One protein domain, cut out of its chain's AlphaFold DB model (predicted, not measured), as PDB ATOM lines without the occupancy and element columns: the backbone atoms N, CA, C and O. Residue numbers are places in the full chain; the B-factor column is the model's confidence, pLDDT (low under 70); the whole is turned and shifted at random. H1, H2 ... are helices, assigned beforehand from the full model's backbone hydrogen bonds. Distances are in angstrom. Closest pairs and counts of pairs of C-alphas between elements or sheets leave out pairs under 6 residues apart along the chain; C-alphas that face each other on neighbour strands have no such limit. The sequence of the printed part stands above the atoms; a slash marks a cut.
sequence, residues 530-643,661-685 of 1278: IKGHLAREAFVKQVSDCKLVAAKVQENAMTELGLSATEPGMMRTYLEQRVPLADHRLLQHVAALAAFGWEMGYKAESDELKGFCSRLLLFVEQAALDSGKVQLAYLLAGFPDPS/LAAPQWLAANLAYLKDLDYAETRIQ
ATOM      1  N   ILE A 530      42.254  37.372  29.829       58.78
ATOM      2  CA  ILE A 530      41.375  38.014  28.833       58.78
ATOM      3  C   ILE A 530      40.063  37.212  28.659       58.78
ATOM      4  O   ILE A 530      39.073  37.709  28.119       58.78
ATOM      5  N   LYS A 531      40.011  35.958  29.131       75.94
ATOM      6  CA  LYS A 531      38.879  35.040  28.903       75.94
ATOM      7  C   LYS A 531      37.614  35.452  29.654       75.94
ATOM      8  O   LYS A 531      36.517  35.370  29.108       75.94
ATOM      9  N   GLY A 532      37.766  35.914  30.891       73.81
ATOM     10  CA  GLY A 532      36.688  36.463  31.700       73.81
ATOM     11  C   GLY A 532      36.127  37.757  31.116       73.81
ATOM     12  O   GLY A 532      34.915  37.946  31.140       73.81
ATOM     13  N   HIS A 533      36.972  38.603  30.516       72.06
ATOM     14  CA  HIS A 533      36.524  39.796  29.785       72.06
ATOM     15  C   HIS A 533      35.648  39.430  28.574       72.06
ATOM     16  O   HIS A 533      34.539  39.949  28.448       72.06
ATOM     17  N   LEU A 534      36.081  38.478  27.739       75.00
ATOM     18  CA  LEU A 534      35.302  38.010  26.581       75.00
ATOM     19  C   LEU A 534      33.970  37.353  27.000       75.00
ATOM     20  O   LEU A 534      32.921  37.636  26.418       75.00
ATOM     21  N   ALA A 535      33.982  36.523  28.048       80.19
ATOM     22  CA  ALA A 535      32.765  35.903  28.577       80.19
ATOM     23  C   ALA A 535      31.792  36.939  29.180       80.19
ATOM     24  O   ALA A 535      30.579  36.828  28.988       80.19
ATOM     25  N   ARG A 536      32.307  37.970  29.870       80.38
ATOM     26  CA  ARG A 536      31.531  39.107  30.400       80.38
ATOM     27  C   ARG A 536      30.872  39.914  29.284       80.38
ATOM     28  O   ARG A 536      29.699  40.251  29.414       80.38
ATOM     29  N   GLU A 537      31.579  40.187  28.192       79.19
ATOM     30  CA  GLU A 537      31.026  40.913  27.044       79.19
ATOM     31  C   GLU A 537      29.883  40.127  26.372       79.19
ATOM     32  O   GLU A 537      28.813  40.679  26.105       79.19
ATOM     33  N   ALA A 538      30.064  38.815  26.176       81.81
ATOM     34  CA  ALA A 538      29.016  37.928  25.669       81.81
ATOM     35  C   ALA A 538      27.799  37.852  26.616       81.81
ATOM     36  O   ALA A 538      26.661  37.819  26.148       81.81
ATOM     37  N   PHE A 539      28.020  37.887  27.936       87.19
ATOM     38  CA  PHE A 539      26.955  37.962  28.940       87.19
ATOM     39  C   PHE A 539      26.166  39.279  28.879       87.19
ATOM     40  O   PHE A 539      24.936  39.245  28.852       87.19
ATOM     41  N   VAL A 540      26.842  40.433  28.816       83.19
ATOM     42  CA  VAL A 540      26.166  41.744  28.745       83.19
ATOM     43  C   VAL A 540      25.283  41.827  27.493       83.19
ATOM     44  O   VAL A 540      24.145  42.281  27.587       83.19
ATOM     45  N   LYS A 541      25.750  41.281  26.360       83.81
ATOM     46  CA  LYS A 541      24.986  41.175  25.104       83.81
ATOM     47  C   LYS A 541      23.787  40.209  25.157       83.81
ATOM     48  O   LYS A 541      22.910  40.322  24.309       83.81
ATOM     49  N   GLN A 542      23.727  39.278  26.118       85.06
ATOM     50  CA  GLN A 542      22.518  38.478  26.383       85.06
ATOM     51  C   GLN A 542      21.557  39.203  27.342       85.06
ATOM     52  O   GLN A 542      20.353  39.189  27.117       85.06
ATOM     53  N   VAL A 543      22.059  39.871  28.388       85.00
ATOM     54  CA  VAL A 543      21.207  40.521  29.412       85.00
ATOM     55  C   VAL A 543      20.647  41.889  28.989       85.00
ATOM     56  O   VAL A 543      19.711  42.398  29.614       85.00
ATOM     57  N   SER A 544      21.130  42.463  27.885       83.12
ATOM     58  CA  SER A 544      20.443  43.554  27.184       83.12
ATOM     59  C   SER A 544      19.080  43.141  26.603       83.12
ATOM     60  O   SER A 544      18.194  43.989  26.519       83.12
ATOM     61  N   ASP A 545      18.872  41.865  26.254       87.81
ATOM     62  CA  ASP A 545      17.568  41.370  25.800       87.81
ATOM     63  C   ASP A 545      16.626  41.159  26.999       87.81
ATOM     64  O   ASP A 545      16.666  40.152  27.713       87.81
ATOM     65  N   CYS A 546      15.744  42.134  27.216       85.50
ATOM     66  CA  CYS A 546      14.773  42.090  28.303       85.50
ATOM     67  C   CYS A 546      13.740  40.962  28.144       85.50
ATOM     68  O   CYS A 546      13.253  40.468  29.161       85.50
ATOM     69  N   LYS A 547      13.450  40.496  26.919       86.56
ATOM     70  CA  LYS A 547      12.515  39.386  26.673       86.56
ATOM     71  C   LYS A 547      13.141  38.054  27.070       86.56
ATOM     72  O   LYS A 547      12.529  37.285  27.811       86.56
ATOM     73  N   LEU A 548      14.389  37.824  26.654       87.31
ATOM     74  CA  LEU A 548      15.182  36.656  27.050       87.31
ATOM     75  C   LEU A 548      15.333  36.575  28.578       87.31
ATOM     76  O   LEU A 548      15.125  35.515  29.173       87.31
ATOM     77  N   VAL A 549      15.651  37.702  29.229       88.62
ATOM     78  CA  VAL A 549      15.817  37.759  30.690       88.62
ATOM     79  C   VAL A 549      14.490  37.595  31.431       88.62
ATOM     80  O   VAL A 549      14.452  36.877  32.432       88.62
ATOM     81  N   ALA A 550      13.397  38.196  30.949       88.75
ATOM     82  CA  ALA A 550      12.063  37.977  31.509       88.75
ATOM     83  C   ALA A 550      11.693  36.486  31.475       88.75
ATOM     84  O   ALA A 550      11.406  35.911  32.526       88.75
ATOM     85  N   ALA A 551      11.791  35.855  30.301       88.31
ATOM     86  CA  ALA A 551      11.451  34.449  30.103       88.31
ATOM     87  C   ALA A 551      12.303  33.508  30.970       88.31
ATOM     88  O   ALA A 551      11.752  32.662  31.672       88.31
ATOM     89  N   LYS A 552      13.636  33.674  30.989       88.56
ATOM     90  CA  LYS A 552      14.522  32.765  31.736       88.56
ATOM     91  C   LYS A 552      14.359  32.890  33.255       88.56
ATOM     92  O   LYS A 552      14.358  31.879  33.953       88.56
ATOM     93  N   VAL A 553      14.167  34.105  33.776       89.25
ATOM     94  CA  VAL A 553      13.910  34.322  35.213       89.25
ATOM     95  C   VAL A 553      12.528  33.788  35.616       89.25
ATOM     96  O   VAL A 553      12.394  33.204  36.689       89.25
ATOM     97  N   GLN A 554      11.519  33.910  34.748       90.19
ATOM     98  CA  GLN A 554      10.179  33.344  34.947       90.19
ATOM     99  C   GLN A 554      10.190  31.803  34.937       90.19
ATOM    100  O   GLN A 554       9.585  31.184  35.808       90.19
ATOM    101  N   GLU A 555      10.920  31.173  34.011       89.81
ATOM    102  CA  GLU A 555      11.126  29.716  33.946       89.81
ATOM    103  C   GLU A 555      11.816  29.173  35.211       89.81
ATOM    104  O   GLU A 555      11.346  28.210  35.826       89.81
ATOM    105  N   ASN A 556      12.893  29.835  35.650       89.19
ATOM    106  CA  ASN A 556      13.620  29.470  36.865       89.19
ATOM    107  C   ASN A 556      12.736  29.643  38.120       89.19
ATOM    108  O   ASN A 556      12.698  28.754  38.972       89.19
ATOM    109  N   ALA A 557      11.964  30.735  38.213       88.81
ATOM    110  CA  ALA A 557      11.037  30.979  39.322       88.81
ATOM    111  C   ALA A 557       9.882  29.960  39.378       88.81
ATOM    112  O   ALA A 557       9.558  29.475  40.463       88.81
ATOM    113  N   MET A 558       9.299  29.586  38.230       89.25
ATOM    114  CA  MET A 558       8.294  28.513  38.148       89.25
ATOM    115  C   MET A 558       8.861  27.177  38.628       89.25
ATOM    116  O   MET A 558       8.224  26.497  39.431       89.25
ATOM    117  N   THR A 559      10.079  26.839  38.197       87.75
ATOM    118  CA  THR A 559      10.766  25.593  38.572       87.75
ATOM    119  C   THR A 559      11.035  25.527  40.079       87.75
ATOM    120  O   THR A 559      10.745  24.519  40.719       87.75
ATOM    121  N   GLU A 560      11.523  26.617  40.678       85.31
ATOM    122  CA  GLU A 560      11.807  26.710  42.118       85.31
ATOM    123  C   GLU A 560      10.552  26.797  43.005       85.31
ATOM    124  O   GLU A 560      10.628  26.463  44.191       85.31
ATOM    125  N   LEU A 561       9.404  27.226  42.471       85.75
ATOM    126  CA  LEU A 561       8.109  27.220  43.171       85.75
ATOM    127  C   LEU A 561       7.267  25.960  42.903       85.75
ATOM    128  O   LEU A 561       6.331  25.697  43.653       85.75
ATOM    129  N   GLY A 562       7.592  25.173  41.873       85.06
ATOM    130  CA  GLY A 562       6.804  24.010  41.449       85.06
ATOM    131  C   GLY A 562       5.501  24.369  40.721       85.06
ATOM    132  O   GLY A 562       4.544  23.599  40.773       85.06
ATOM    133  N   LEU A 563       5.441  25.538  40.071       83.94
ATOM    134  CA  LEU A 563       4.246  26.034  39.379       83.94
ATOM    135  C   LEU A 563       4.218  25.585  37.911       83.94
ATOM    136  O   LEU A 563       5.209  25.707  37.196       83.94
ATOM    137  N   SER A 564       3.061  25.106  37.452       76.50
ATOM    138  CA  SER A 564       2.832  24.648  36.069       76.50
ATOM    139  C   SER A 564       2.392  25.754  35.101       76.50
ATOM    140  O   SER A 564       2.363  25.533  33.892       76.50
ATOM    141  N   ALA A 565       2.040  26.932  35.618       82.25
ATOM    142  CA  ALA A 565       1.622  28.104  34.859       82.25
ATOM    143  C   ALA A 565       2.122  29.384  35.546       82.25
ATOM    144  O   ALA A 565       2.507  29.369  36.717       82.25
ATOM    145  N   THR A 566       2.125  30.506  34.822       81.44
ATOM    146  CA  THR A 566       2.566  31.790  35.378       81.44
ATOM    147  C   THR A 566       1.418  32.551  36.035       81.44
ATOM    148  O   THR A 566       0.386  32.776  35.413       81.44
ATOM    149  N   GLU A 567       1.625  32.993  37.276       84.69
ATOM    150  CA  GLU A 567       0.683  33.820  38.035       84.69
ATOM    151  C   GLU A 567       1.227  35.248  38.234       84.69
ATOM    152  O   GLU A 567       2.429  35.402  38.481       84.69
ATOM    153  N   PRO A 568       0.378  36.299  38.246       80.75
ATOM    154  CA  PRO A 568       0.841  37.680  38.415       80.75
ATOM    155  C   PRO A 568       1.613  37.924  39.722       80.75
ATOM    156  O   PRO A 568       2.557  38.706  39.747       80.75
ATOM    157  N   GLY A 569       1.227  37.249  40.811       83.88
ATOM    158  CA  GLY A 569       1.849  37.401  42.130       83.88
ATOM    159  C   GLY A 569       3.122  36.574  42.350       83.88
ATOM    160  O   GLY A 569       3.730  36.702  43.413       83.88
ATOM    161  N   MET A 570       3.537  35.741  41.385       89.38
ATOM    162  CA  MET A 570       4.577  34.713  41.561       89.38
ATOM    163  C   MET A 570       5.870  35.247  42.188       89.38
ATOM    164  O   MET A 570       6.401  34.637  43.116       89.38
ATOM    165  N   MET A 571       6.369  36.395  41.722       89.94
ATOM    166  CA  MET A 571       7.634  36.951  42.216       89.94
ATOM    167  C   MET A 571       7.555  37.405  43.681       89.94
ATOM    168  O   MET A 571       8.569  37.382  44.375       89.94
ATOM    169  N   ARG A 572       6.366  37.748  44.200       89.62
ATOM    170  CA  ARG A 572       6.171  38.029  45.633       89.62
ATOM    171  C   ARG A 572       6.263  36.735  46.447       89.62
ATOM    172  O   ARG A 572       7.056  36.665  47.383       89.62
ATOM    173  N   THR A 573       5.570  35.683  46.007       86.50
ATOM    174  CA  THR A 573       5.649  34.334  46.593       86.50
ATOM    175  C   THR A 573       7.082  33.784  46.584       86.50
ATOM    176  O   THR A 573       7.531  33.219  47.581       86.50
ATOM    177  N   TYR A 574       7.839  33.997  45.498       88.56
ATOM    178  CA  TYR A 574       9.251  33.612  45.400       88.56
ATOM    179  C   TYR A 574      10.108  34.303  46.469       88.56
ATOM    180  O   TYR A 574      10.838  33.639  47.205       88.56
ATOM    181  N   LEU A 575       9.999  35.631  46.597       87.94
ATOM    182  CA  LEU A 575      10.756  36.396  47.590       87.94
ATOM    183  C   LEU A 575      10.445  35.952  49.025       87.94
ATOM    184  O   LEU A 575      11.370  35.787  49.818       87.94
ATOM    185  N   GLU A 576       9.169  35.728  49.344       83.94
ATOM    186  CA  GLU A 576       8.718  35.315  50.679       83.94
ATOM    187  C   GLU A 576       9.151  33.885  51.050       83.94
ATOM    188  O   GLU A 576       9.446  33.623  52.217       83.94
ATOM    189  N   GLN A 577       9.219  32.962  50.081       81.38
ATOM    190  CA  GLN A 577       9.497  31.539  50.333       81.38
ATOM    191  C   GLN A 577      10.941  31.091  50.053       81.38
ATOM    192  O   GLN A 577      11.347  30.030  50.538       81.38
ATOM    193  N   ARG A 578      11.713  31.835  49.246       79.56
ATOM    194  CA  ARG A 578      13.049  31.413  48.771       79.56
ATOM    195  C   ARG A 578      14.192  32.370  49.119       79.56
ATOM    196  O   ARG A 578      15.321  31.896  49.244       79.56
ATOM    197  N   VAL A 579      13.953  33.674  49.307       83.06
ATOM    198  CA  VAL A 579      15.045  34.666  49.418       83.06
ATOM    199  C   VAL A 579      15.269  35.131  50.873       83.06
ATOM    200  O   VAL A 579      14.354  35.662  51.502       83.06
ATOM    201  N   PRO A 580      16.485  34.988  51.446       79.69
ATOM    202  CA  PRO A 580      16.747  35.238  52.871       79.69
ATOM    203  C   PRO A 580      16.903  36.738  53.205       79.69
ATOM    204  O   PRO A 580      17.969  37.211  53.591       79.69
ATOM    205  N   LEU A 581      15.823  37.512  53.079       78.88
ATOM    206  CA  LEU A 581      15.836  38.978  53.208       78.88
ATOM    207  C   LEU A 581      15.834  39.518  54.656       78.88
ATOM    208  O   LEU A 581      15.883  40.736  54.845       78.88
ATOM    209  N   ALA A 582      15.744  38.662  55.679       63.47
ATOM    210  CA  ALA A 582      15.326  39.025  57.046       63.47
ATOM    211  C   ALA A 582      16.083  40.206  57.701       63.47
ATOM    212  O   ALA A 582      15.446  41.097  58.264       63.47
ATOM    213  N   ASP A 583      17.416  40.259  57.596       70.44
ATOM    214  CA  ASP A 583      18.239  41.315  58.219       70.44
ATOM    215  C   ASP A 583      18.313  42.627  57.400       70.44
ATOM    216  O   ASP A 583      18.776  43.659  57.897       70.44
ATOM    217  N   HIS A 584      17.855  42.631  56.143       80.81
ATOM    218  CA  HIS A 584      18.131  43.700  55.176       80.81
ATOM    219  C   HIS A 584      16.887  44.536  54.826       80.81
ATOM    220  O   HIS A 584      16.376  44.472  53.710       80.81
ATOM    221  N   ARG A 585      16.425  45.396  55.751       82.44
ATOM    222  CA  ARG A 585      15.203  46.219  55.564       82.44
ATOM    223  C   ARG A 585      15.147  46.999  54.240       82.44
ATOM    224  O   ARG A 585      14.103  46.996  53.601       82.44
ATOM    225  N   LEU A 586      16.235  47.650  53.809       82.19
ATOM    226  CA  LEU A 586      16.258  48.356  52.515       82.19
ATOM    227  C   LEU A 586      16.013  47.382  51.352       82.19
ATOM    228  O   LEU A 586      15.180  47.642  50.490       82.19
ATOM    229  N   LEU A 587      16.703  46.238  51.372       85.69
ATOM    230  CA  LEU A 587      16.622  45.221  50.330       85.69
ATOM    231  C   LEU A 587      15.222  44.599  50.263       85.69
ATOM    232  O   LEU A 587      14.731  44.384  49.168       85.69
ATOM    233  N   GLN A 588      14.536  44.417  51.400       85.56
ATOM    234  CA  GLN A 588      13.119  44.015  51.444       85.56
ATOM    235  C   GLN A 588      12.204  44.995  50.695       85.56
ATOM    236  O   GLN A 588      11.292  44.569  49.994       85.56
ATOM    237  N   HIS A 589      12.434  46.307  50.833       88.88
ATOM    238  CA  HIS A 589      11.592  47.319  50.184       88.88
ATOM    239  C   HIS A 589      11.881  47.372  48.671       88.88
ATOM    240  O   HIS A 589      10.947  47.417  47.878       88.88
ATOM    241  N   VAL A 590      13.153  47.268  48.261       89.00
ATOM    242  CA  VAL A 590      13.547  47.143  46.843       89.00
ATOM    243  C   VAL A 590      13.005  45.848  46.222       89.00
ATOM    244  O   VAL A 590      12.488  45.880  45.111       89.00
ATOM    245  N   ALA A 591      13.057  44.728  46.947       90.19
ATOM    246  CA  ALA A 591      12.518  43.439  46.519       90.19
ATOM    247  C   ALA A 591      11.004  43.507  46.273       90.19
ATOM    248  O   ALA A 591      10.534  43.115  45.207       90.19
ATOM    249  N   ALA A 592      10.251  44.065  47.227       89.44
ATOM    250  CA  ALA A 592       8.811  44.255  47.091       89.44
ATOM    251  C   ALA A 592       8.466  45.155  45.892       89.44
ATOM    252  O   ALA A 592       7.613  44.791  45.087       89.44
ATOM    253  N   LEU A 593       9.160  46.289  45.727       91.56
ATOM    254  CA  LEU A 593       8.969  47.189  44.585       91.56
ATOM    255  C   LEU A 593       9.284  46.503  43.246       91.56
ATOM    256  O   LEU A 593       8.509  46.640  42.304       91.56
ATOM    257  N   ALA A 594      10.365  45.720  43.164       92.88
ATOM    258  CA  ALA A 594      10.713  44.970  41.959       92.88
ATOM    259  C   ALA A 594       9.673  43.884  41.627       92.88
ATOM    260  O   ALA A 594       9.309  43.728  40.466       92.88
ATOM    261  N   ALA A 595       9.137  43.176  42.627       92.38
ATOM    262  CA  ALA A 595       8.097  42.172  42.410       92.38
ATOM    263  C   ALA A 595       6.730  42.783  42.047       92.38
ATOM    264  O   ALA A 595       6.036  42.232  41.196       92.38
ATOM    265  N   PHE A 596       6.354  43.935  42.617       92.25
ATOM    266  CA  PHE A 596       5.165  44.679  42.176       92.25
ATOM    267  C   PHE A 596       5.337  45.251  40.760       92.25
ATOM    268  O   PHE A 596       4.406  45.173  39.964       92.25
ATOM    269  N   GLY A 597       6.524  45.762  40.416       90.69
ATOM    270  CA  GLY A 597       6.845  46.193  39.052       90.69
ATOM    271  C   GLY A 597       6.763  45.043  38.044       90.69
ATOM    272  O   GLY A 597       6.155  45.200  36.988       90.69
ATOM    273  N   TRP A 598       7.266  43.857  38.407       94.00
ATOM    274  CA  TRP A 598       7.138  42.648  37.590       94.00
ATOM    275  C   TRP A 598       5.672  42.223  37.418       94.00
ATOM    276  O   TRP A 598       5.245  41.936  36.304       94.00
ATOM    277  N   GLU A 599       4.868  42.254  38.487       91.94
ATOM    278  CA  GLU A 599       3.425  41.976  38.432       91.94
ATOM    279  C   GLU A 599       2.666  42.978  37.539       91.94
ATOM    280  O   GLU A 599       1.724  42.595  36.841       91.94
ATOM    281  N   MET A 600       3.075  44.251  37.522       90.44
ATOM    282  CA  MET A 600       2.530  45.250  36.598       90.44
ATOM    283  C   MET A 600       2.975  44.996  35.154       90.44
ATOM    284  O   MET A 600       2.131  45.024  34.263       90.44
ATOM    285  N   GLY A 601       4.247  44.658  34.917       89.44
ATOM    286  CA  GLY A 601       4.746  44.243  33.601       89.44
ATOM    287  C   GLY A 601       4.060  42.980  33.071       89.44
ATOM    288  O   GLY A 601       3.798  42.876  31.877       89.44
ATOM    289  N   TYR A 602       3.692  42.048  33.954       89.88
ATOM    290  CA  TYR A 602       2.891  40.877  33.604       89.88
ATOM    291  C   TYR A 602       1.473  41.271  33.159       89.88
ATOM    292  O   TYR A 602       1.043  40.873  32.083       89.88
ATOM    293  N   LYS A 603       0.769  42.106  33.938       89.44
ATOM    294  CA  LYS A 603      -0.608  42.556  33.630       89.44
ATOM    295  C   LYS A 603      -0.711  43.505  32.432       89.44
ATOM    296  O   LYS A 603      -1.763  43.561  31.809       89.44
ATOM    297  N   ALA A 604       0.346  44.259  32.140       87.94
ATOM    298  CA  ALA A 604       0.438  45.160  30.989       87.94
ATOM    299  C   ALA A 604       1.115  44.507  29.767       87.94
ATOM    300  O   ALA A 604       1.461  45.204  28.820       87.94
ATOM    301  N   GLU A 605       1.394  43.200  29.831       86.88
ATOM    302  CA  GLU A 605       2.116  42.387  28.839       86.88
ATOM    303  C   GLU A 605       3.524  42.888  28.426       86.88
ATOM    304  O   GLU A 605       4.222  42.195  27.687       86.88
ATOM    305  N   SER A 606       4.018  43.995  28.993       90.31
ATOM    306  CA  SER A 606       5.331  44.600  28.718       90.31
ATOM    307  C   SER A 606       6.505  43.721  29.168       90.31
ATOM    308  O   SER A 606       6.862  43.660  30.348       90.31
ATOM    309  N   ASP A 607       7.149  43.056  28.205       86.56
ATOM    310  CA  ASP A 607       8.366  42.263  28.434       86.56
ATOM    311  C   ASP A 607       9.559  43.108  28.906       86.56
ATOM    312  O   ASP A 607      10.434  42.604  29.604       86.56
ATOM    313  N   GLU A 608       9.595  44.395  28.557       86.56
ATOM    314  CA  GLU A 608      10.642  45.330  28.983       86.56
ATOM    315  C   GLU A 608      10.565  45.588  30.488       86.56
ATOM    316  O   GLU A 608      11.563  45.439  31.196       86.56
ATOM    317  N   LEU A 609       9.361  45.869  31.005       88.44
ATOM    318  CA  LEU A 609       9.142  46.045  32.440       88.44
ATOM    319  C   LEU A 609       9.355  44.729  33.206       88.44
ATOM    320  O   LEU A 609      10.013  44.735  34.250       88.44
ATOM    321  N   LYS A 610       8.899  43.586  32.663       90.00
ATOM    322  CA  LYS A 610       9.229  42.251  33.208       90.00
ATOM    323  C   LYS A 610      10.749  42.053  33.280       90.00
ATOM    324  O   LYS A 610      11.262  41.689  34.334       90.00
ATOM    325  N   GLY A 611      11.477  42.317  32.194       88.12
ATOM    326  CA  GLY A 611      12.923  42.106  32.083       88.12
ATOM    327  C   GLY A 611      13.740  43.011  33.005       88.12
ATOM    328  O   GLY A 611      14.633  42.531  33.707       88.12
ATOM    329  N   PHE A 612      13.397  44.300  33.085       91.12
ATOM    330  CA  PHE A 612      14.019  45.243  34.017       91.12
ATOM    331  C   PHE A 612      13.799  44.825  35.479       91.12
ATOM    332  O   PHE A 612      14.752  44.741  36.259       91.12
ATOM    333  N   CYS A 613      12.565  44.469  35.851       93.00
ATOM    334  CA  CYS A 613      12.271  43.978  37.194       93.00
ATOM    335  C   CYS A 613      12.940  42.624  37.486       93.00
ATOM    336  O   CYS A 613      13.457  42.442  38.586       93.00
ATOM    337  N   SER A 614      13.043  41.715  36.511       92.12
ATOM    338  CA  SER A 614      13.830  40.478  36.625       92.12
ATOM    339  C   SER A 614      15.313  40.755  36.912       92.12
ATOM    340  O   SER A 614      15.898  40.101  37.774       92.12
ATOM    341  N   ARG A 615      15.923  41.766  36.274       91.25
ATOM    342  CA  ARG A 615      17.315  42.193  36.545       91.25
ATOM    343  C   ARG A 615      17.489  42.771  37.953       91.25
ATOM    344  O   ARG A 615      18.503  42.508  38.600       91.25
ATOM    345  N   LEU A 616      16.486  43.485  38.471       91.44
ATOM    346  CA  LEU A 616      16.462  43.932  39.870       91.44
ATOM    347  C   LEU A 616      16.253  42.775  40.864       91.44
ATOM    348  O   LEU A 616      16.867  42.780  41.929       91.44
ATOM    349  N   LEU A 617      15.442  41.768  40.530       91.62
ATOM    350  CA  LEU A 617      15.240  40.577  41.366       91.62
ATOM    351  C   LEU A 617      16.509  39.707  41.434       91.62
ATOM    352  O   LEU A 617      16.873  39.259  42.521       91.62
ATOM    353  N   LEU A 618      17.239  39.559  40.321       90.62
ATOM    354  CA  LEU A 618      18.571  38.936  40.267       90.62
ATOM    355  C   LEU A 618      19.576  39.645  41.196       90.62
ATOM    356  O   LEU A 618      20.259  38.997  41.993       90.62
ATOM    357  N   PHE A 619      19.626  40.982  41.139       92.19
ATOM    358  CA  PHE A 619      20.441  41.796  42.047       92.19
ATOM    359  C   PHE A 619      20.050  41.573  43.516       92.19
ATOM    360  O   PHE A 619      20.910  41.346  44.365       92.19
ATOM    361  N   VAL A 620      18.750  41.616  43.820       91.06
ATOM    362  CA  VAL A 620      18.202  41.437  45.173       91.06
ATOM    363  C   VAL A 620      18.540  40.062  45.749       91.06
ATOM    364  O   VAL A 620      18.988  39.984  46.894       91.06
ATOM    365  N   GLU A 621      18.359  38.986  44.979       90.19
ATOM    366  CA  GLU A 621      18.644  37.623  45.433       90.19
ATOM    367  C   GLU A 621      20.141  37.441  45.716       90.19
ATOM    368  O   GLU A 621      20.514  37.040  46.822       90.19
ATOM    369  N   GLN A 622      21.013  37.797  44.764       88.62
ATOM    370  CA  GLN A 622      22.456  37.638  44.950       88.62
ATOM    371  C   GLN A 622      22.980  38.524  46.094       88.62
ATOM    372  O   GLN A 622      23.771  38.054  46.909       88.62
ATOM    373  N   ALA A 623      22.497  39.766  46.228       88.38
ATOM    374  CA  ALA A 623      22.891  40.650  47.327       88.38
ATOM    375  C   ALA A 623      22.428  40.133  48.704       88.38
ATOM    376  O   ALA A 623      23.120  40.358  49.700       88.38
ATOM    377  N   ALA A 624      21.295  39.424  48.784       85.81
ATOM    378  CA  ALA A 624      20.853  38.766  50.014       85.81
ATOM    379  C   ALA A 624      21.770  37.583  50.378       85.81
ATOM    380  O   ALA A 624      22.249  37.493  51.512       85.81
ATOM    381  N   LEU A 625      22.082  36.714  49.409       83.38
ATOM    382  CA  LEU A 625      22.974  35.560  49.594       83.38
ATOM    383  C   LEU A 625      24.401  35.990  49.989       83.38
ATOM    384  O   LEU A 625      24.969  35.485  50.967       83.38
ATOM    385  N   ASP A 626      24.935  37.019  49.326       81.38
ATOM    386  CA  ASP A 626      26.231  37.635  49.635       81.38
ATOM    387  C   ASP A 626      26.222  38.514  50.904       81.38
ATOM    388  O   ASP A 626      27.218  39.172  51.224       81.38
ATOM    389  N   SER A 627      25.136  38.481  51.689       76.44
ATOM    390  CA  SER A 627      25.030  39.125  53.008       76.44
ATOM    391  C   SER A 627      25.176  40.657  52.949       76.44
ATOM    392  O   SER A 627      25.803  41.280  53.812       76.44
ATOM    393  N   GLY A 628      24.627  41.268  51.897       73.06
ATOM    394  CA  GLY A 628      24.641  42.708  51.641       73.06
ATOM    395  C   GLY A 628      25.852  43.228  50.857       73.06
ATOM    396  O   GLY A 628      26.014  44.445  50.760       73.06
ATOM    397  N   LYS A 629      26.714  42.361  50.302       79.69
ATOM    398  CA  LYS A 629      27.709  42.786  49.297       79.69
ATOM    399  C   LYS A 629      27.024  42.900  47.932       79.69
ATOM    400  O   LYS A 629      26.240  42.034  47.567       79.69
ATOM    401  N   VAL A 630      27.357  43.939  47.168       82.94
ATOM    402  CA  VAL A 630      26.671  44.249  45.898       82.94
ATOM    403  C   VAL A 630      27.488  43.952  44.637       82.94
ATOM    404  O   VAL A 630      26.944  44.051  43.552       82.94
ATOM    405  N   GLN A 631      28.769  43.577  44.741       80.62
ATOM    406  CA  GLN A 631      29.671  43.492  43.579       80.62
ATOM    407  C   GLN A 631      29.241  42.423  42.556       80.62
ATOM    408  O   GLN A 631      28.983  42.754  41.403       80.62
ATOM    409  N   LEU A 632      29.088  41.157  42.968       83.19
ATOM    410  CA  LEU A 632      28.611  40.096  42.068       83.19
ATOM    411  C   LEU A 632      27.139  40.300  41.672       83.19
ATOM    412  O   LEU A 632      26.772  40.054  40.527       83.19
ATOM    413  N   ALA A 633      26.314  40.808  42.592       85.69
ATOM    414  CA  ALA A 633      24.917  41.145  42.329       85.69
ATOM    415  C   ALA A 633      24.757  42.209  41.227       85.69
ATOM    416  O   ALA A 633      23.895  42.071  40.362       85.69
ATOM    417  N   TYR A 634      25.600  43.247  41.226       86.38
ATOM    418  CA  TYR A 634      25.587  44.302  40.212       86.38
ATOM    419  C   TYR A 634      26.063  43.783  38.853       86.38
ATOM    420  O   TYR A 634      25.417  44.029  37.836       86.38
ATOM    421  N   LEU A 635      27.126  42.970  38.841       85.50
ATOM    422  CA  LEU A 635      27.579  42.292  37.628       85.50
ATOM    423  C   LEU A 635      26.462  41.416  37.028       85.50
ATOM    424  O   LEU A 635      26.187  41.542  35.834       85.50
ATOM    425  N   LEU A 636      25.756  40.611  37.834       85.44
ATOM    426  CA  LEU A 636      24.608  39.804  37.384       85.44
ATOM    427  C   LEU A 636      23.409  40.635  36.896       85.44
ATOM    428  O   LEU A 636      22.653  40.157  36.054       85.44
ATOM    429  N   ALA A 637      23.242  41.872  37.366       85.81
ATOM    430  CA  ALA A 637      22.202  42.777  36.871       85.81
ATOM    431  C   ALA A 637      22.485  43.307  35.448       85.81
ATOM    432  O   ALA A 637      21.600  43.897  34.821       85.81
ATOM    433  N   GLY A 638      23.706  43.113  34.929       79.69
ATOM    434  CA  GLY A 638      24.095  43.424  33.547       79.69
ATOM    435  C   GLY A 638      24.029  44.906  33.168       79.69
ATOM    436  O   GLY A 638      23.984  45.230  31.985       79.69
ATOM    437  N   PHE A 639      23.954  45.807  34.148       80.62
ATOM    438  CA  PHE A 639      24.064  47.247  33.919       80.62
ATOM    439  C   PHE A 639      25.540  47.637  33.698       80.62
ATOM    440  O   PHE A 639      26.425  46.912  34.170       80.62
ATOM    441  N   PRO A 640      25.824  48.738  32.971       69.62
ATOM    442  CA  PRO A 640      27.167  49.309  32.932       69.62
ATOM    443  C   PRO A 640      27.587  49.709  34.348       69.62
ATOM    444  O   PRO A 640      26.753  50.177  35.122       69.62
ATOM    445  N   ASP A 641      28.857  49.511  34.700       60.16
ATOM    446  CA  ASP A 641      29.348  49.877  36.028       60.16
ATOM    447  C   ASP A 641      29.142  51.385  36.280       60.16
ATOM    448  O   ASP A 641      29.390  52.196  35.382       60.16
ATOM    449  N   PRO A 642      28.657  51.786  37.471       53.81
ATOM    450  CA  PRO A 642      28.412  53.190  37.764       53.81
ATOM    451  C   PRO A 642      29.740  53.948  37.734       53.81
ATOM    452  O   PRO A 642      30.774  53.411  38.145       53.81
ATOM    453  N   SER A 643      29.707  55.213  37.298       47.09
ATOM    454  CA  SER A 643      30.884  56.085  37.358       47.09
ATOM    455  C   SER A 643      31.487  56.063  38.776       47.09
ATOM    456  O   SER A 643      30.736  55.921  39.749       47.09
ATOM    457  N   LEU A 661      17.537  32.406  40.411       80.38
ATOM    458  CA  LEU A 661      16.937  33.106  39.276       80.38
ATOM    459  C   LEU A 661      17.934  33.243  38.107       80.38
ATOM    460  O   LEU A 661      17.514  33.295  36.952       80.38
ATOM    461  N   ALA A 662      19.244  33.279  38.381       81.56
ATOM    462  CA  ALA A 662      20.294  33.412  37.371       81.56
ATOM    463  C   ALA A 662      20.558  32.108  36.593       81.56
ATOM    464  O   ALA A 662      20.700  31.034  37.174       81.56
ATOM    465  N   ALA A 663      20.735  32.203  35.271       83.31
ATOM    466  CA  ALA A 663      21.224  31.074  34.479       83.31
ATOM    467  C   ALA A 663      22.691  30.729  34.849       83.31
ATOM    468  O   ALA A 663      23.518  31.640  34.958       83.31
ATOM    469  N   PRO A 664      23.082  29.442  34.973       79.25
ATOM    470  CA  PRO A 664      24.441  29.069  35.385       79.25
ATOM    471  C   PRO A 664      25.567  29.630  34.495       79.25
ATOM    472  O   PRO A 664      26.630  29.987  35.004       79.25
ATOM    473  N   GLN A 665      25.334  29.771  33.184       80.69
ATOM    474  CA  GLN A 665      26.304  30.362  32.248       80.69
ATOM    475  C   GLN A 665      26.560  31.855  32.506       80.69
ATOM    476  O   GLN A 665      27.695  32.321  32.408       80.69
ATOM    477  N   TRP A 666      25.527  32.594  32.918       84.31
ATOM    478  CA  TRP A 666      25.622  34.008  33.281       84.31
ATOM    479  C   TRP A 666      26.455  34.206  34.548       84.31
ATOM    480  O   TRP A 666      27.297  35.102  34.618       84.31
ATOM    481  N   LEU A 667      26.282  33.326  35.535       81.44
ATOM    482  CA  LEU A 667      27.125  33.303  36.725       81.44
ATOM    483  C   LEU A 667      28.586  32.970  36.376       81.44
ATOM    484  O   LEU A 667      29.497  33.666  36.827       81.44
ATOM    485  N   ALA A 668      28.819  31.942  35.554       79.81
ATOM    486  CA  ALA A 668      30.160  31.503  35.169       79.81
ATOM    487  C   ALA A 668      30.972  32.610  34.469       79.81
ATOM    488  O   ALA A 668      32.135  32.818  34.814       79.81
ATOM    489  N   ALA A 669      30.347  33.363  33.557       80.81
ATOM    490  CA  ALA A 669      30.962  34.512  32.892       80.81
ATOM    491  C   ALA A 669      31.452  35.581  33.886       80.81
ATOM    492  O   ALA A 669      32.609  36.003  33.847       80.81
ATOM    493  N   ASN A 670      30.591  35.977  34.826       83.56
ATOM    494  CA  ASN A 670      30.905  37.021  35.804       83.56
ATOM    495  C   ASN A 670      31.935  36.562  36.858       83.56
ATOM    496  O   ASN A 670      32.754  37.362  37.311       83.56
ATOM    497  N   LEU A 671      31.965  35.268  37.203       80.44
ATOM    498  CA  LEU A 671      33.002  34.686  38.067       80.44
ATOM    499  C   LEU A 671      34.357  34.502  37.361       80.44
ATOM    500  O   LEU A 671      35.386  34.505  38.035       80.44
ATOM    501  N   ALA A 672      34.383  34.336  36.036       76.62
ATOM    502  CA  ALA A 672      35.623  34.347  35.261       76.62
ATOM    503  C   ALA A 672      36.209  35.768  35.183       76.62
ATOM    504  O   ALA A 672      37.392  35.958  35.444       76.62
ATOM    505  N   TYR A 673      35.364  36.768  34.919       76.69
ATOM    506  CA  TYR A 673      35.747  38.184  34.872       76.69
ATOM    507  C   TYR A 673      36.425  38.678  36.158       76.69
ATOM    508  O   TYR A 673      37.497  39.274  36.101       76.69
ATOM    509  N   LEU A 674      35.860  38.362  37.330       78.19
ATOM    510  CA  LEU A 674      36.458  38.746  38.616       78.19
ATOM    511  C   LEU A 674      37.863  38.147  38.836       78.19
ATOM    512  O   LEU A 674      38.714  38.805  39.426       78.19
ATOM    513  N   LYS A 675      38.135  36.938  38.324       74.62
ATOM    514  CA  LYS A 675      39.461  36.299  38.430       74.62
ATOM    515  C   LYS A 675      40.507  36.950  37.525       74.62
ATOM    516  O   LYS A 675      41.663  37.046  37.927       74.62
ATOM    517  N   ASP A 676      40.112  37.392  36.331       72.44
ATOM    518  CA  ASP A 676      41.008  38.123  35.426       72.44
ATOM    519  C   ASP A 676      41.423  39.474  36.043       72.44
ATOM    520  O   ASP A 676      42.594  39.847  35.967       72.44
ATOM    521  N   LEU A 677      40.505  40.157  36.744       67.19
ATOM    522  CA  LEU A 677      40.810  41.381  37.497       67.19
ATOM    523  C   LEU A 677      41.780  41.131  38.667       67.19
ATOM    524  O   LEU A 677      42.770  41.852  38.791       67.19
ATOM    525  N   ASP A 678      41.557  40.092  39.484       70.44
ATOM    526  CA  ASP A 678      42.481  39.709  40.569       70.44
ATOM    527  C   ASP A 678      43.891  39.362  40.023       70.44
ATOM    528  O   ASP A 678      44.918  39.698  40.627       70.44
ATOM    529  N   TYR A 679      43.965  38.721  38.847       69.31
ATOM    530  CA  TYR A 679      45.225  38.425  38.151       69.31
ATOM    531  C   TYR A 679      45.922  39.696  37.633       69.31
ATOM    532  O   TYR A 679      47.146  39.822  37.732       69.31
ATOM    533  N   ALA A 680      45.162  40.662  37.112       57.06
ATOM    534  CA  ALA A 680      45.697  41.946  36.667       57.06
ATOM    535  C   ALA A 680      46.233  42.788  37.841       57.06
ATOM    536  O   ALA A 680      47.356  43.288  37.764       57.06
ATOM    537  N   GLU A 681      45.488  42.896  38.951       63.44
ATOM    538  CA  GLU A 681      45.914  43.658  40.137       63.44
ATOM    539  C   GLU A 681      47.237  43.111  40.706       63.44
ATOM    540  O   GLU A 681      48.169  43.869  40.994       63.44
ATOM    541  N   THR A 682      47.356  41.782  40.800       63.38
ATOM    542  CA  THR A 682      48.564  41.114  41.309       63.38
ATOM    543  C   THR A 682      49.760  41.227  40.357       63.38
ATOM    544  O   THR A 682      50.880  41.449  40.826       63.38
ATOM    545  N   ARG A 683      49.557  41.176  39.031       58.19
ATOM    546  CA  ARG A 683      50.606  41.469  38.032       58.19
ATOM    547  C   ARG A 683      51.124  42.905  38.124       58.19
ATOM    548  O   ARG A 683      52.338  43.109  38.097       58.19
ATOM    549  N   ILE A 684      50.231  43.885  38.264       54.12
ATOM    550  CA  ILE A 684      50.599  45.305  38.387       54.12
ATOM    551  C   ILE A 684      51.404  45.541  39.674       54.12
ATOM    552  O   ILE A 684      52.436  46.210  39.639       54.12
ATOM    553  N   GLN A 685      51.000  44.928  40.793       57.28
ATOM    554  CA  GLN A 685      51.742  45.005  42.058       57.28
ATOM    555  C   GLN A 685      53.141  44.380  41.961       57.28
ATOM    556  O   GLN A 685      54.090  44.951  42.489       57.28
TER     557      GLN A 685
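Overview. This is residues 530 to 643 and 661 to 685 of the 1278 residues of an uncharacterized protein of Symbiodinium microadriaticum (UniProt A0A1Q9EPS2). The longest helix, H7, and H1 run opposite ways through one half of an elongated helical body; the other half is a cluster of H2, H3, H4 and H5. H4, H5 and the short H6 form a row running alternate ways, with H5 nearest the middle and H6 between H5 and H7; H3 packs on H4, and on the same side of the row H2 makes a V with H5, the two meeting through residues 546 to 553 of H2 and 607 to 615 of H5 and spreading apart from there. The 139 printed residues include seven named helices, H1 to H7 in chain order, and no named strand; the class is all helix, and the packing is part aligned, part crossed. The whole is compact, with a radius of gyration of the C-alphas of 15.6 A, and spans 51 by 32 by 30 A.

Arrangement. H7, residues 664 to 685, touches H1, residues 531 to 543, with its residues 666 to 676 alone; they run opposite ways at a steep tilt of 39 degrees, and their closest C-alphas, those of Gly 532 and Tyr 673, are 3.7 A apart. H7 also touches H6, residues 631 to 636, at a steep tilt of 42 degrees, the closest C-alphas being those of Leu 635 and Asn 670, 6.5 A apart. H6 and H5, residues 607 to 625, form a helical hairpin, closest at the C-alphas of Phe 619 and Ala 633, 4.5 A. H5 forms another hairpin with H4, residues 585 to 603, at a shallow tilt of 25 degrees, closest at the C-alphas of Trp 598 and Lys 610, 4.9 A. H4 and H3, residues 570 to 578, are also a hairpin, closest at the C-alphas of Met 571 and Ala 595, 5.2 A. H2, residues 546 to 561, touches H5 at a steep tilt of 52 degrees, closest at the C-alphas of Cys 546 and Gly 611, 4.2 A. H1 and H2 only just touch, only at the corner, with 3 pairs of C-alphas within 8 A. H5 and H7 are apart. In H1 to H6 every O i to N i+4 pair is within hydrogen-bond range; in H7, 17 of 18 are.

Along the chain. H1 begins at C-alpha 531 (38.879, 35.040, 28.903). H7 measures 32.3 A, ending at C-alpha 685 (51.742, 45.005, 42.058). H4 measures 27.3 A, H5 26.6 A and H2 22.1 A.

Size, cuts and confidence. The two farthest C-alphas, those of Ala 565 and Gln 685, are 53.4 A apart. Residues 644 to 660 are not printed; C-alphas 643 and 661 are 26.9 A apart across this cut. Of the links printed whole, none is long. Mean pLDDT of the printed part is 82.4; residues 530, 582, 640 to 643, 677 and 679 to 685 are under 70.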